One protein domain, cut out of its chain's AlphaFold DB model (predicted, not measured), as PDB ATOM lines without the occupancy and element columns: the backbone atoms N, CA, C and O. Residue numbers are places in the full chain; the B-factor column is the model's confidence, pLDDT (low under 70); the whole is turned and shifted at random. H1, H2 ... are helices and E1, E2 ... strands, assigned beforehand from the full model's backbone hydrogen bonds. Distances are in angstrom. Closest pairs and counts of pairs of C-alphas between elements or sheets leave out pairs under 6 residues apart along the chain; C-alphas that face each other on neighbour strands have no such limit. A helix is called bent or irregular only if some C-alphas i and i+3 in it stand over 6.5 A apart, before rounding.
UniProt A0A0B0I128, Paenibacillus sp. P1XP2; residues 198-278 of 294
ATOM      1  N   THR A 198      -7.814 -49.581 -38.135       83.50
ATOM      2  CA  THR A 198      -6.853 -50.119 -37.164       83.50
ATOM      3  C   THR A 198      -5.592 -49.263 -37.069       83.50
ATOM      4  O   THR A 198      -5.135 -48.986 -35.958       83.50
ATOM      5  N   ARG A 199      -5.039 -48.805 -38.200       84.19
ATOM      6  CA  ARG A 199      -3.831 -47.962 -38.256       84.19
ATOM      7  C   ARG A 199      -4.112 -46.597 -38.863       84.19
ATOM      8  O   ARG A 199      -3.441 -45.630 -38.495       84.19
ATOM      9  N   LEU A 200      -5.094 -46.499 -39.761       88.12
ATOM     10  CA  LEU A 200      -5.489 -45.215 -40.325       88.12
ATOM     11  C   LEU A 200      -6.199 -44.357 -39.283       88.12
ATOM     12  O   LEU A 200      -7.085 -44.814 -38.562       88.12
ATOM     13  N   LYS A 201      -5.818 -43.084 -39.219       86.88
ATOM     14  CA  LYS A 201      -6.454 -42.065 -38.390       86.88
ATOM     15  C   LYS A 201      -7.032 -40.959 -39.251       86.88
ATOM     16  O   LYS A 201      -6.357 -40.457 -40.145       86.88
ATOM     17  N   ILE A 202      -8.260 -40.559 -38.959       82.81
ATOM     18  CA  ILE A 202      -8.909 -39.420 -39.599       82.81
ATOM     19  C   ILE A 202      -8.733 -38.214 -38.689       82.81
ATOM     20  O   ILE A 202      -9.249 -38.170 -37.571       82.81
ATOM     21  N   ARG A 203      -8.006 -37.220 -39.185       81.94
ATOM     22  CA  ARG A 203      -7.958 -35.885 -38.604       81.94
ATOM     23  C   ARG A 203      -9.073 -35.075 -39.261       81.94
ATOM     24  O   ARG A 203      -9.167 -35.059 -40.483       81.94
ATOM     25  N   LEU A 204      -9.930 -34.467 -38.439       78.56
ATOM     26  CA  LEU A 204     -10.980 -33.536 -38.883       78.56
ATOM     27  C   LEU A 204     -10.649 -32.073 -38.591       78.56
ATOM     28  O   LEU A 204     -11.276 -31.177 -39.149       78.56
ATOM     29  N   PHE A 205      -9.686 -31.834 -37.703       78.50
ATOM     30  CA  PHE A 205      -9.273 -30.501 -37.300       78.50
ATOM     31  C   PHE A 205      -7.757 -30.427 -37.244       78.50
ATOM     32  O   PHE A 205      -7.095 -31.320 -36.702       78.50
ATOM     33  N   LYS A 206      -7.201 -29.339 -37.764       82.56
ATOM     34  CA  LYS A 206      -5.776 -29.036 -37.697       82.56
ATOM     35  C   LYS A 206      -5.577 -27.768 -36.888       82.56
ATOM     36  O   LYS A 206      -6.204 -26.749 -37.147       82.56
ATOM     37  N   TYR A 207      -4.669 -27.833 -35.920       79.75
ATOM     38  CA  TYR A 207      -4.263 -26.651 -35.176       79.75
ATOM     39  C   TYR A 207      -3.345 -25.780 -36.036       79.75
ATOM     40  O   TYR A 207      -2.261 -26.219 -36.448       79.75
ATOM     41  N   VAL A 208      -3.763 -24.547 -36.299       83.31
ATOM     42  CA  VAL A 208      -2.994 -23.588 -37.092       83.31
ATOM     43  C   VAL A 208      -2.247 -22.662 -36.137       83.31
ATOM     44  O   VAL A 208      -2.804 -21.745 -35.543       83.31
ATOM     45  N   LYS A 209      -0.937 -22.903 -35.983       81.44
ATOM     46  CA  LYS A 209      -0.073 -22.168 -35.034       81.44
ATOM     47  C   LYS A 209      -0.077 -20.646 -35.232       81.44
ATOM     48  O   LYS A 209       0.222 -19.928 -34.289       81.44
ATOM     49  N   THR A 210      -0.361 -20.168 -36.443       82.81
ATOM     50  CA  THR A 210      -0.381 -18.737 -36.781       82.81
ATOM     51  C   THR A 210      -1.667 -18.030 -36.354       82.81
ATOM     52  O   THR A 210      -1.591 -16.863 -35.988       82.81
ATOM     53  N   SER A 211      -2.822 -18.705 -36.387       79.31
ATOM     54  CA  SER A 211      -4.109 -18.153 -35.930       79.31
ATOM     55  C   SER A 211      -4.414 -18.503 -34.473       79.31
ATOM     56  O   SER A 211      -5.181 -17.805 -33.822       79.31
ATOM     57  N   GLY A 212      -3.796 -19.561 -33.940       80.69
ATOM     58  CA  GLY A 212      -4.083 -20.066 -32.598       80.69
ATOM     59  C   GLY A 212      -5.401 -20.844 -32.505       80.69
ATOM     60  O   GLY A 212      -5.790 -21.230 -31.404       80.69
ATOM     61  N   GLU A 213      -6.058 -21.107 -33.637       76.69
ATOM     62  CA  GLU A 213      -7.360 -21.767 -33.727       76.69
ATOM     63  C   GLU A 213      -7.253 -23.153 -34.392       76.69
ATOM     64  O   GLU A 213      -6.267 -23.488 -35.061       76.69
ATOM     65  N   TYR A 214      -8.271 -23.991 -34.174       75.88
ATOM     66  CA  TYR A 214      -8.445 -25.250 -34.899       75.88
ATOM     67  C   TYR A 214      -9.288 -24.996 -36.145       75.88
ATOM     68  O   TYR A 214     -10.445 -24.596 -36.037       75.88
ATOM     69  N   GLU A 215      -8.731 -25.275 -37.318       79.50
ATOM     70  CA  GLU A 215      -9.458 -25.184 -38.582       79.50
ATOM     71  C   GLU A 215      -9.964 -26.569 -39.008       79.50
ATOM     72  O   GLU A 215      -9.267 -27.568 -38.777       79.50
ATOM     73  N   PRO A 216     -11.154 -26.662 -39.633       79.44
ATOM     74  CA  PRO A 216     -11.605 -27.892 -40.272       79.44
ATOM     75  C   PRO A 216     -10.593 -28.356 -41.333       79.44
ATOM     76  O   PRO A 216     -10.304 -27.637 -42.284       79.44
ATOM     77  N   ASP A 217     -10.061 -29.565 -41.174       81.81
ATOM     78  CA  ASP A 217      -9.088 -30.192 -42.073       81.81
ATOM     79  C   ASP A 217      -9.387 -31.686 -42.138       81.81
ATOM     80  O   ASP A 217      -9.158 -32.389 -41.158       81.81
ATOM     81  N   PHE A 218      -9.900 -32.171 -43.270       82.56
ATOM     82  CA  PHE A 218     -10.116 -33.601 -43.481       82.56
ATOM     83  C   PHE A 218      -8.849 -34.230 -44.060       82.56
ATOM     84  O   PHE A 218      -8.571 -34.117 -45.256       82.56
ATOM     85  N   SER A 219      -8.081 -34.920 -43.220       83.50
ATOM     86  CA  SER A 219      -6.867 -35.618 -43.646       83.50
ATOM     87  C   SER A 219      -6.759 -37.010 -43.037       83.50
ATOM     88  O   SER A 219      -7.078 -37.249 -41.873       83.50
ATOM     89  N   ILE A 220      -6.295 -37.954 -43.857       85.94
ATOM     90  CA  ILE A 220      -6.018 -39.326 -43.437       85.94
ATOM     91  C   ILE A 220      -4.539 -39.415 -43.077       85.94
ATOM     92  O   ILE A 220      -3.671 -38.999 -43.849       85.94
ATOM     93  N   GLN A 221      -4.260 -39.976 -41.909       89.00
ATOM     94  CA  GLN A 221      -2.920 -40.231 -41.416       89.00
ATOM     95  C   GLN A 221      -2.707 -41.726 -41.212       89.00
ATOM     96  O   GLN A 221      -3.607 -42.428 -40.765       89.00
ATOM     97  N   MET A 222      -1.495 -42.199 -41.467       88.25
ATOM     98  CA  MET A 222      -1.059 -43.536 -41.069       88.25
ATOM     99  C   MET A 222       0.184 -43.383 -40.201       88.25
ATOM    100  O   MET A 222       1.120 -42.683 -40.587       88.25
ATOM    101  N   ASP A 223       0.166 -43.964 -39.001       85.44
ATOM    102  CA  ASP A 223       1.287 -43.916 -38.049       85.44
ATOM    103  C   ASP A 223       1.826 -42.486 -37.780       85.44
ATOM    104  O   ASP A 223       3.014 -42.269 -37.559       85.44
ATOM    105  N   GLY A 224       0.934 -41.487 -37.804       83.81
ATOM    106  CA  GLY A 224       1.255 -40.078 -37.536       83.81
ATOM    107  C   GLY A 224       1.750 -39.263 -38.737       83.81
ATOM    108  O   GLY A 224       2.039 -38.078 -38.574       83.81
ATOM    109  N   LYS A 225       1.818 -39.853 -39.936       87.81
ATOM    110  CA  LYS A 225       2.174 -39.163 -41.187       87.81
ATOM    111  C   LYS A 225       0.937 -38.929 -42.051       87.81
ATOM    112  O   LYS A 225       0.109 -39.826 -42.188       87.81
ATOM    113  N   ASP A 226       0.828 -37.751 -42.664       88.94
ATOM    114  CA  ASP A 226      -0.261 -37.437 -43.599       88.94
ATOM    115  C   ASP A 226      -0.132 -38.304 -44.865       88.94
ATOM    116  O   ASP A 226       0.981 -38.491 -45.367       88.94
ATOM    117  N   TYR A 227      -1.250 -38.788 -45.420       88.88
ATOM    118  CA  TYR A 227      -1.269 -39.695 -46.583       88.88
ATOM    119  C   TYR A 227      -0.415 -39.197 -47.762       88.88
ATOM    120  O   TYR A 227       0.288 -39.970 -48.415       88.88
ATOM    121  N   ALA A 228      -0.413 -37.882 -48.003       87.75
ATOM    122  CA  ALA A 228       0.388 -37.251 -49.050       87.75
ATOM    123  C   ALA A 228       1.903 -37.490 -48.890       87.75
ATOM    124  O   ALA A 228       2.619 -37.580 -49.886       87.75
ATOM    125  N   THR A 229       2.376 -37.628 -47.648       90.50
ATOM    126  CA  THR A 229       3.794 -37.787 -47.278       90.50
ATOM    127  C   THR A 229       4.245 -39.240 -47.140       90.50
ATOM    128  O   THR A 229       5.428 -39.494 -46.921       90.50
ATOM    129  N   LEU A 230       3.321 -40.197 -47.260       90.19
ATOM    130  CA  LEU A 230       3.632 -41.621 -47.188       90.19
ATOM    131  C   LEU A 230       4.473 -42.065 -48.397       90.19
ATOM    132  O   LEU A 230       4.243 -41.632 -49.533       90.19
ATOM    133  N   SER A 231       5.424 -42.966 -48.153       90.75
ATOM    134  CA  SER A 231       6.135 -43.709 -49.202       90.75
ATOM    135  C   SER A 231       5.183 -44.611 -49.999       90.75
ATOM    136  O   SER A 231       4.059 -44.871 -49.571       90.75
ATOM    137  N   THR A 232       5.618 -45.123 -51.154       89.12
ATOM    138  CA  THR A 232       4.798 -46.010 -52.002       89.12
ATOM    139  C   THR A 232       4.285 -47.229 -51.229       89.12
ATOM    140  O   THR A 232       3.080 -47.469 -51.202       89.12
ATOM    141  N   GLY A 233       5.160 -47.934 -50.502       89.50
ATOM    142  CA  GLY A 233       4.761 -49.069 -49.663       89.50
ATOM    143  C   GLY A 233       3.800 -48.685 -48.531       89.50
ATOM    144  O   GLY A 233       2.846 -49.411 -48.254       89.50
ATOM    145  N   GLU A 234       3.987 -47.521 -47.905       90.38
ATOM    146  CA  GLU A 234       3.065 -47.012 -46.880       90.38
ATOM    147  C   GLU A 234       1.687 -46.644 -47.468       90.38
ATOM    148  O   GLU A 234       0.660 -46.904 -46.842       90.38
ATOM    149  N   LYS A 235       1.636 -46.094 -48.686       91.12
ATOM    150  CA  LYS A 235       0.376 -45.825 -49.401       91.12
ATOM    151  C   LYS A 235      -0.357 -47.112 -49.764       91.12
ATOM    152  O   LYS A 235      -1.579 -47.151 -49.633       91.12
ATOM    153  N   ILE A 236       0.374 -48.156 -50.164       90.62
ATOM    154  CA  ILE A 236      -0.185 -49.493 -50.412       90.62
ATOM    155  C   ILE A 236      -0.761 -50.070 -49.113       90.62
ATOM    156  O   ILE A 236      -1.903 -50.522 -49.110       90.62
ATOM    157  N   ALA A 237      -0.036 -49.978 -47.991       89.94
ATOM    158  CA  ALA A 237      -0.525 -50.422 -46.680       89.94
ATOM    159  C   ALA A 237      -1.837 -49.720 -46.279       89.94
ATOM    160  O   ALA A 237      -2.800 -50.377 -45.885       89.94
ATOM    161  N   ALA A 238      -1.882 -48.393 -46.428       90.44
ATOM    162  CA  ALA A 238      -3.072 -47.587 -46.174       90.44
ATOM    163  C   ALA A 238      -4.244 -47.979 -47.093       90.44
ATOM    164  O   ALA A 238      -5.382 -48.095 -46.641       90.44
ATOM    165  N   GLY A 239      -3.973 -48.212 -48.380       89.81
ATOM    166  CA  GLY A 239      -4.978 -48.644 -49.350       89.81
ATOM    167  C   GLY A 239      -5.565 -50.021 -49.032       89.81
ATOM    168  O   GLY A 239      -6.777 -50.199 -49.126       89.81
ATOM    169  N   LEU A 240      -4.731 -50.971 -48.599       89.69
ATOM    170  CA  LEU A 240      -5.170 -52.314 -48.207       89.69
ATOM    171  C   LEU A 240      -6.129 -52.278 -47.014       89.69
ATOM    172  O   LEU A 240      -7.187 -52.904 -47.061       89.69
ATOM    173  N   GLU A 241      -5.807 -51.500 -45.980       89.38
ATOM    174  CA  GLU A 241      -6.694 -51.314 -44.827       89.38
ATOM    175  C   GLU A 241      -8.013 -50.633 -45.227       89.38
ATOM    176  O   GLU A 241      -9.089 -51.051 -44.799       89.38
ATOM    177  N   LEU A 242      -7.952 -49.612 -46.088       88.88
ATOM    178  CA  LEU A 242      -9.142 -48.914 -46.574       88.88
ATOM    179  C   LEU A 242     -10.080 -49.844 -47.351       88.88
ATOM    180  O   LEU A 242     -11.287 -49.836 -47.110       88.88
ATOM    181  N   ILE A 243      -9.538 -50.662 -48.255       88.25
ATOM    182  CA  ILE A 243     -10.314 -51.644 -49.024       88.25
ATOM    183  C   ILE A 243     -10.931 -52.693 -48.093       88.25
ATOM    184  O   ILE A 243     -12.105 -53.024 -48.250       88.25
ATOM    185  N   GLU A 244     -10.191 -53.174 -47.089       87.75
ATOM    186  CA  GLU A 244     -10.716 -54.115 -46.093       87.75
ATOM    187  C   GLU A 244     -11.939 -53.540 -45.360       87.75
ATOM    188  O   GLU A 244     -12.968 -54.210 -45.219       87.75
ATOM    189  N   VAL A 245     -11.855 -52.277 -44.934       88.50
ATOM    190  CA  VAL A 245     -12.963 -51.564 -44.287       88.50
ATOM    191  C   VAL A 245     -14.145 -51.388 -45.240       88.50
ATOM    192  O   VAL A 245     -15.285 -51.655 -44.849       88.50
ATOM    193  N   LEU A 246     -13.902 -50.982 -46.489       88.31
ATOM    194  CA  LEU A 246     -14.956 -50.803 -47.490       88.31
ATOM    195  C   LEU A 246     -15.670 -52.117 -47.809       88.31
ATOM    196  O   LEU A 246     -16.898 -52.122 -47.888       88.31
ATOM    197  N   HIS A 247     -14.947 -53.232 -47.920       89.69
ATOM    198  CA  HIS A 247     -15.547 -54.557 -48.094       89.69
ATOM    199  C   HIS A 247     -16.458 -54.923 -46.915       89.69
ATOM    200  O   HIS A 247     -17.606 -55.313 -47.119       89.69
ATOM    201  N   LYS A 248     -15.994 -54.723 -45.672       87.56
ATOM    202  CA  LYS A 248     -16.794 -54.990 -44.461       87.56
ATOM    203  C   LYS A 248     -18.046 -54.115 -44.366       87.56
ATOM    204  O   LYS A 248     -19.080 -54.598 -43.916       87.56
ATOM    205  N   GLN A 249     -17.957 -52.841 -44.753       88.19
ATOM    206  CA  GLN A 249     -19.078 -51.898 -44.662       88.19
ATOM    207  C   GLN A 249     -20.080 -52.035 -45.811       88.19
ATOM    208  O   GLN A 249     -21.281 -51.915 -45.585       88.19
ATOM    209  N   SER A 250     -19.606 -52.271 -47.035       87.81
ATOM    210  CA  SER A 250     -20.469 -52.377 -48.221       87.81
ATOM    211  C   SER A 250     -21.033 -53.781 -48.442       87.81
ATOM    212  O   SER A 250     -22.017 -53.928 -49.163       87.81
ATOM    213  N   GLY A 251     -20.412 -54.814 -47.857       88.69
ATOM    214  CA  GLY A 251     -20.737 -56.216 -48.128       88.69
ATOM    215  C   GLY A 251     -20.356 -56.676 -49.540       88.69
ATOM    216  O   GLY A 251     -20.679 -57.799 -49.923       88.69
ATOM    217  N   LEU A 252     -19.679 -55.823 -50.314       89.56
ATOM    218  CA  LEU A 252     -19.218 -56.113 -51.662       89.56
ATOM    219  C   LEU A 252     -17.737 -56.471 -51.610       89.56
ATOM    220  O   LEU A 252     -16.931 -55.694 -51.108       89.56
ATOM    221  N   ILE A 253     -17.383 -57.633 -52.149       88.81
ATOM    222  CA  ILE A 253     -15.994 -58.066 -52.280       88.81
ATOM    223  C   ILE A 253     -15.590 -57.879 -53.744       88.81
ATOM    224  O   ILE A 253     -16.267 -58.404 -54.629       88.81
ATOM    225  N   VAL A 254     -14.519 -57.118 -53.996       89.00
ATOM    226  CA  VAL A 254     -13.986 -56.874 -55.347       89.00
ATOM    227  C   VAL A 254     -12.501 -57.250 -55.462       89.00
ATOM    228  O   VAL A 254     -11.781 -57.218 -54.454       89.00
ATOM    229  N   PRO A 255     -12.010 -57.554 -56.683       90.44
ATOM    230  CA  PRO A 255     -10.586 -57.749 -56.931       90.44
ATOM    231  C   PRO A 255      -9.758 -56.536 -56.503       90.44
ATOM    232  O   PRO A 255     -10.148 -55.387 -56.721       90.44
ATOM    233  N   THR A 256      -8.593 -56.788 -55.911       90.62
ATOM    234  CA  THR A 256      -7.672 -55.745 -55.444       90.62
ATOM    235  C   THR A 256      -6.467 -55.659 -56.371       90.62
ATOM    236  O   THR A 256      -5.742 -56.640 -56.536       90.62
ATOM    237  N   PHE A 257      -6.238 -54.481 -56.956       91.88
ATOM    238  CA  PHE A 257      -5.065 -54.199 -57.781       91.88
ATOM    239  C   PHE A 257      -4.009 -53.424 -56.985       91.88
ATOM    240  O   PHE A 257      -4.320 -52.380 -56.411       91.88
ATOM    241  N   ILE A 258      -2.771 -53.918 -56.965       90.62
ATOM    242  CA  ILE A 258      -1.625 -53.251 -56.340       90.62
ATOM    243  C   ILE A 258      -0.592 -52.933 -57.415       90.62
ATOM    244  O   ILE A 258       0.070 -53.835 -57.931       90.62
ATOM    245  N   ASP A 259      -0.431 -51.647 -57.713       89.12
ATOM    246  CA  ASP A 259       0.677 -51.146 -58.522       89.12
ATOM    247  C   ASP A 259       1.896 -50.853 -57.641       89.12
ATOM    248  O   ASP A 259       1.745 -50.381 -56.512       89.12
ATOM    249  N   GLY A 260       3.096 -51.147 -58.136       86.19
ATOM    250  CA  GLY A 260       4.328 -51.007 -57.356       86.19
ATOM    251  C   GLY A 260       4.412 -51.999 -56.193       86.19
ATOM    252  O   GLY A 260       4.725 -51.635 -55.058       86.19
ATOM    253  N   ILE A 261       4.105 -53.281 -56.436       87.50
ATOM    254  CA  ILE A 261       4.199 -54.288 -55.364       87.50
ATOM    255  C   ILE A 261       5.639 -54.476 -54.856       87.50
ATOM    256  O   ILE A 261       5.844 -54.885 -53.716       87.50
ATOM    257  N   GLY A 262       6.645 -54.146 -55.676       83.62
ATOM    258  CA  GLY A 262       8.061 -54.252 -55.308       83.62
ATOM    259  C   GLY A 262       8.460 -53.336 -54.147       83.62
ATOM    260  O   GLY A 262       9.402 -53.640 -53.418       83.62
ATOM    261  N   GLU A 263       7.725 -52.245 -53.943       85.88
ATOM    262  CA  GLU A 263       7.926 -51.286 -52.862       85.88
ATOM    263  C   GLU A 263       7.194 -51.668 -51.559       85.88
ATOM    264  O   GLU A 263       7.368 -50.992 -50.540       85.88
ATOM    265  N   TYR A 264       6.382 -52.734 -51.556       88.50
ATOM    266  CA  TYR A 264       5.623 -53.188 -50.389       88.50
ATOM    267  C   TYR A 264       6.249 -54.431 -49.747       88.50
ATOM    268  O   TYR A 264       6.319 -55.502 -50.340       88.50
ATOM    269  N   THR A 265       6.654 -54.309 -48.481       85.38
ATOM    270  CA  THR A 265       7.271 -55.405 -47.708       85.38
ATOM    271  C   THR A 265       6.349 -55.982 -46.632       85.38
ATOM    272  O   THR A 265       6.778 -56.797 -45.815       85.38
ATOM    273  N   GLY A 266       5.103 -55.509 -46.559       83.94
ATOM    274  CA  GLY A 266       4.130 -55.958 -45.569       83.94
ATOM    275  C   GLY A 266       3.425 -57.251 -45.975       83.94
ATOM    276  O   GLY A 266       3.556 -57.748 -47.093       83.94
ATOM    277  N   LYS A 267       2.610 -57.792 -45.065       83.19
ATOM    278  CA  LYS A 267       1.720 -58.909 -45.395       83.19
ATOM    279  C   LYS A 267       0.601 -58.413 -46.314       83.19
ATOM    280  O   LYS A 267      -0.015 -57.387 -46.026       83.19
ATOM    281  N   ILE A 268       0.323 -59.150 -47.387       84.25
ATOM    282  CA  ILE A 268      -0.843 -58.916 -48.243       84.25
ATOM    283  C   ILE A 268      -1.928 -59.903 -47.824       84.25
ATOM    284  O   ILE A 268      -1.712 -61.114 -47.828       84.25
ATOM    285  N   ALA A 269      -3.083 -59.382 -47.434       79.81
ATOM    286  CA  ALA A 269      -4.274 -60.171 -47.171       79.81
ATOM    287  C   ALA A 269      -5.443 -59.474 -47.862       79.81
ATOM    288  O   ALA A 269      -5.797 -58.354 -47.505       79.81
ATOM    289  N   VAL A 270      -6.006 -60.124 -48.877       83.38
ATOM    290  CA  VAL A 270      -7.176 -59.635 -49.611       83.38
ATOM    291  C   VAL A 270      -8.271 -60.694 -49.571       83.38
ATOM    292  O   VAL A 270      -7.986 -61.884 -49.436       83.38
ATOM    293  N   TYR A 271      -9.526 -60.257 -49.640       82.19
ATOM    294  CA  TYR A 271     -10.680 -61.155 -49.558       82.19
ATOM    295  C   TYR A 271     -10.921 -61.968 -50.838       82.19
ATOM    296  O   TYR A 271     -11.489 -63.053 -50.759       82.19
ATOM    297  N   ASP A 272     -10.496 -61.452 -51.993       85.06
ATOM    298  CA  ASP A 272     -10.728 -62.034 -53.322       85.06
ATOM    299  C   ASP A 272      -9.451 -61.966 -54.181       85.06
ATOM    300  O   ASP A 272      -8.345 -61.952 -53.641       85.06
ATOM    301  N   GLN A 273      -9.570 -61.968 -55.510       88.06
ATOM    302  CA  GLN A 273      -8.458 -61.932 -56.447       88.06
ATOM    303  C   GLN A 273      -7.510 -60.750 -56.187       88.06
ATOM    304  O   GLN A 273      -7.911 -59.583 -56.181       88.06
ATOM    305  N   LEU A 274      -6.225 -61.074 -56.037       89.06
ATOM    306  CA  LEU A 274      -5.130 -60.114 -56.022       89.06
ATOM    307  C   LEU A 274      -4.539 -59.996 -57.428       89.06
ATOM    308  O   LEU A 274      -4.181 -61.005 -58.033       89.06
ATOM    309  N   ILE A 275      -4.400 -58.771 -57.921       91.31
ATOM    310  CA  ILE A 275      -3.696 -58.464 -59.166       91.31
ATOM    311  C   ILE A 275      -2.547 -57.524 -58.804       91.31
ATOM    312  O   ILE A 275      -2.772 -56.472 -58.210       91.31
ATOM    313  N   THR A 276      -1.312 -57.889 -59.131       90.50
ATOM    314  CA  THR A 276      -0.132 -57.077 -58.818       90.50
ATOM    315  C   THR A 276       0.553 -56.601 -60.092       90.50
ATOM    316  O   THR A 276       0.559 -57.291 -61.112       90.50
ATOM    317  N   ALA A 277       1.138 -55.409 -60.036       90.12
ATOM    318  CA  ALA A 277       2.020 -54.887 -61.065       90.12
ATOM    319  C   ALA A 277       3.366 -54.495 -60.448       90.12
ATOM    320  O   ALA A 277       3.439 -53.915 -59.361       90.12
ATOM    321  N   ARG A 278       4.449 -54.842 -61.147       88.19
ATOM    322  CA  ARG A 278       5.817 -54.440 -60.810       88.19
ATOM    323  C   ARG A 278       6.554 -54.023 -62.073       88.19
ATOM    324  O   ARG A 278       6.463 -54.706 -63.092       88.19
TER     325      ARG A 278
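What this domain is: This is residues 198 to 278 of the 294 residues of a protein of Paenibacillus sp. P1XP2 (UniProt A0A0B0I128). A long, bent two-stranded hairpin, E1 and E2, reaches away from one side of a single helix, H1, while a small parallel pair, E3 and E4, lies on the other side with E3 next to the helix. The helix H1 is in the middle, its centre 5.5 A from the mean of the C-alphas, and the hairpin of E1 and E2 makes much of the length. The printed part has 81 residues, with E1, E2, H1, E3 and E4 in that order along the chain, in two separate two-stranded sheets, one antiparallel and one parallel; the class is mixed, helices and strands. It is loose, with a radius of gyration of the C-alphas of 15.4 A, and flat, spanning 48 by 30 by 16 A.

How they stand to each other: E1, residues 200 to 208, and E2, residues 213 to 222, form an antiparallel hairpin at 154 degrees; N 203 and O 219 are 2.8 A apart, within hydrogen-bond range. E1 bends by 64 degrees at residue 204 and E2 by 76 degrees at residue 216. Residues 221 to 222 of E2 also pair, antiparallel, with residues 225 to 226. H1, residues 232 to 250, has every O i to N i+4 pair within hydrogen-bond range. The closest C-alphas of E1 and H1 are those of Leu 200 and Ala 238, 6.8 A apart; those of E2 and H1 are Met 222 and Ala 238, also 6.8 A. E3, residues 256 to 259, comes closest to H1 at the C-alphas of Ile 258 and Ile 236, 7.2 A apart. E4, residues 274 to 277, is parallel to E3 at 14 degrees, with N 275 and O 256 2.9 A apart, and is apart from H1.

Where its parts are: E1 begins at C-alpha 200 (-5.489, -45.215, -40.325) and is 22.0 A long; E2 is 23.8 A. H1 is 26.3 A, from C-alpha 232 (4.798, -46.010, -52.002). E4 ends at C-alpha 277 (2.020, -54.887, -61.065).

The domain as a whole: The two farthest C-alphas, of Ser 211 and Gln 273, are 48.5 A apart. The link from E3 to E4, residues 260 to 273, is long. The printed part has no cut, and no printed residue is under 70 in pLDDT.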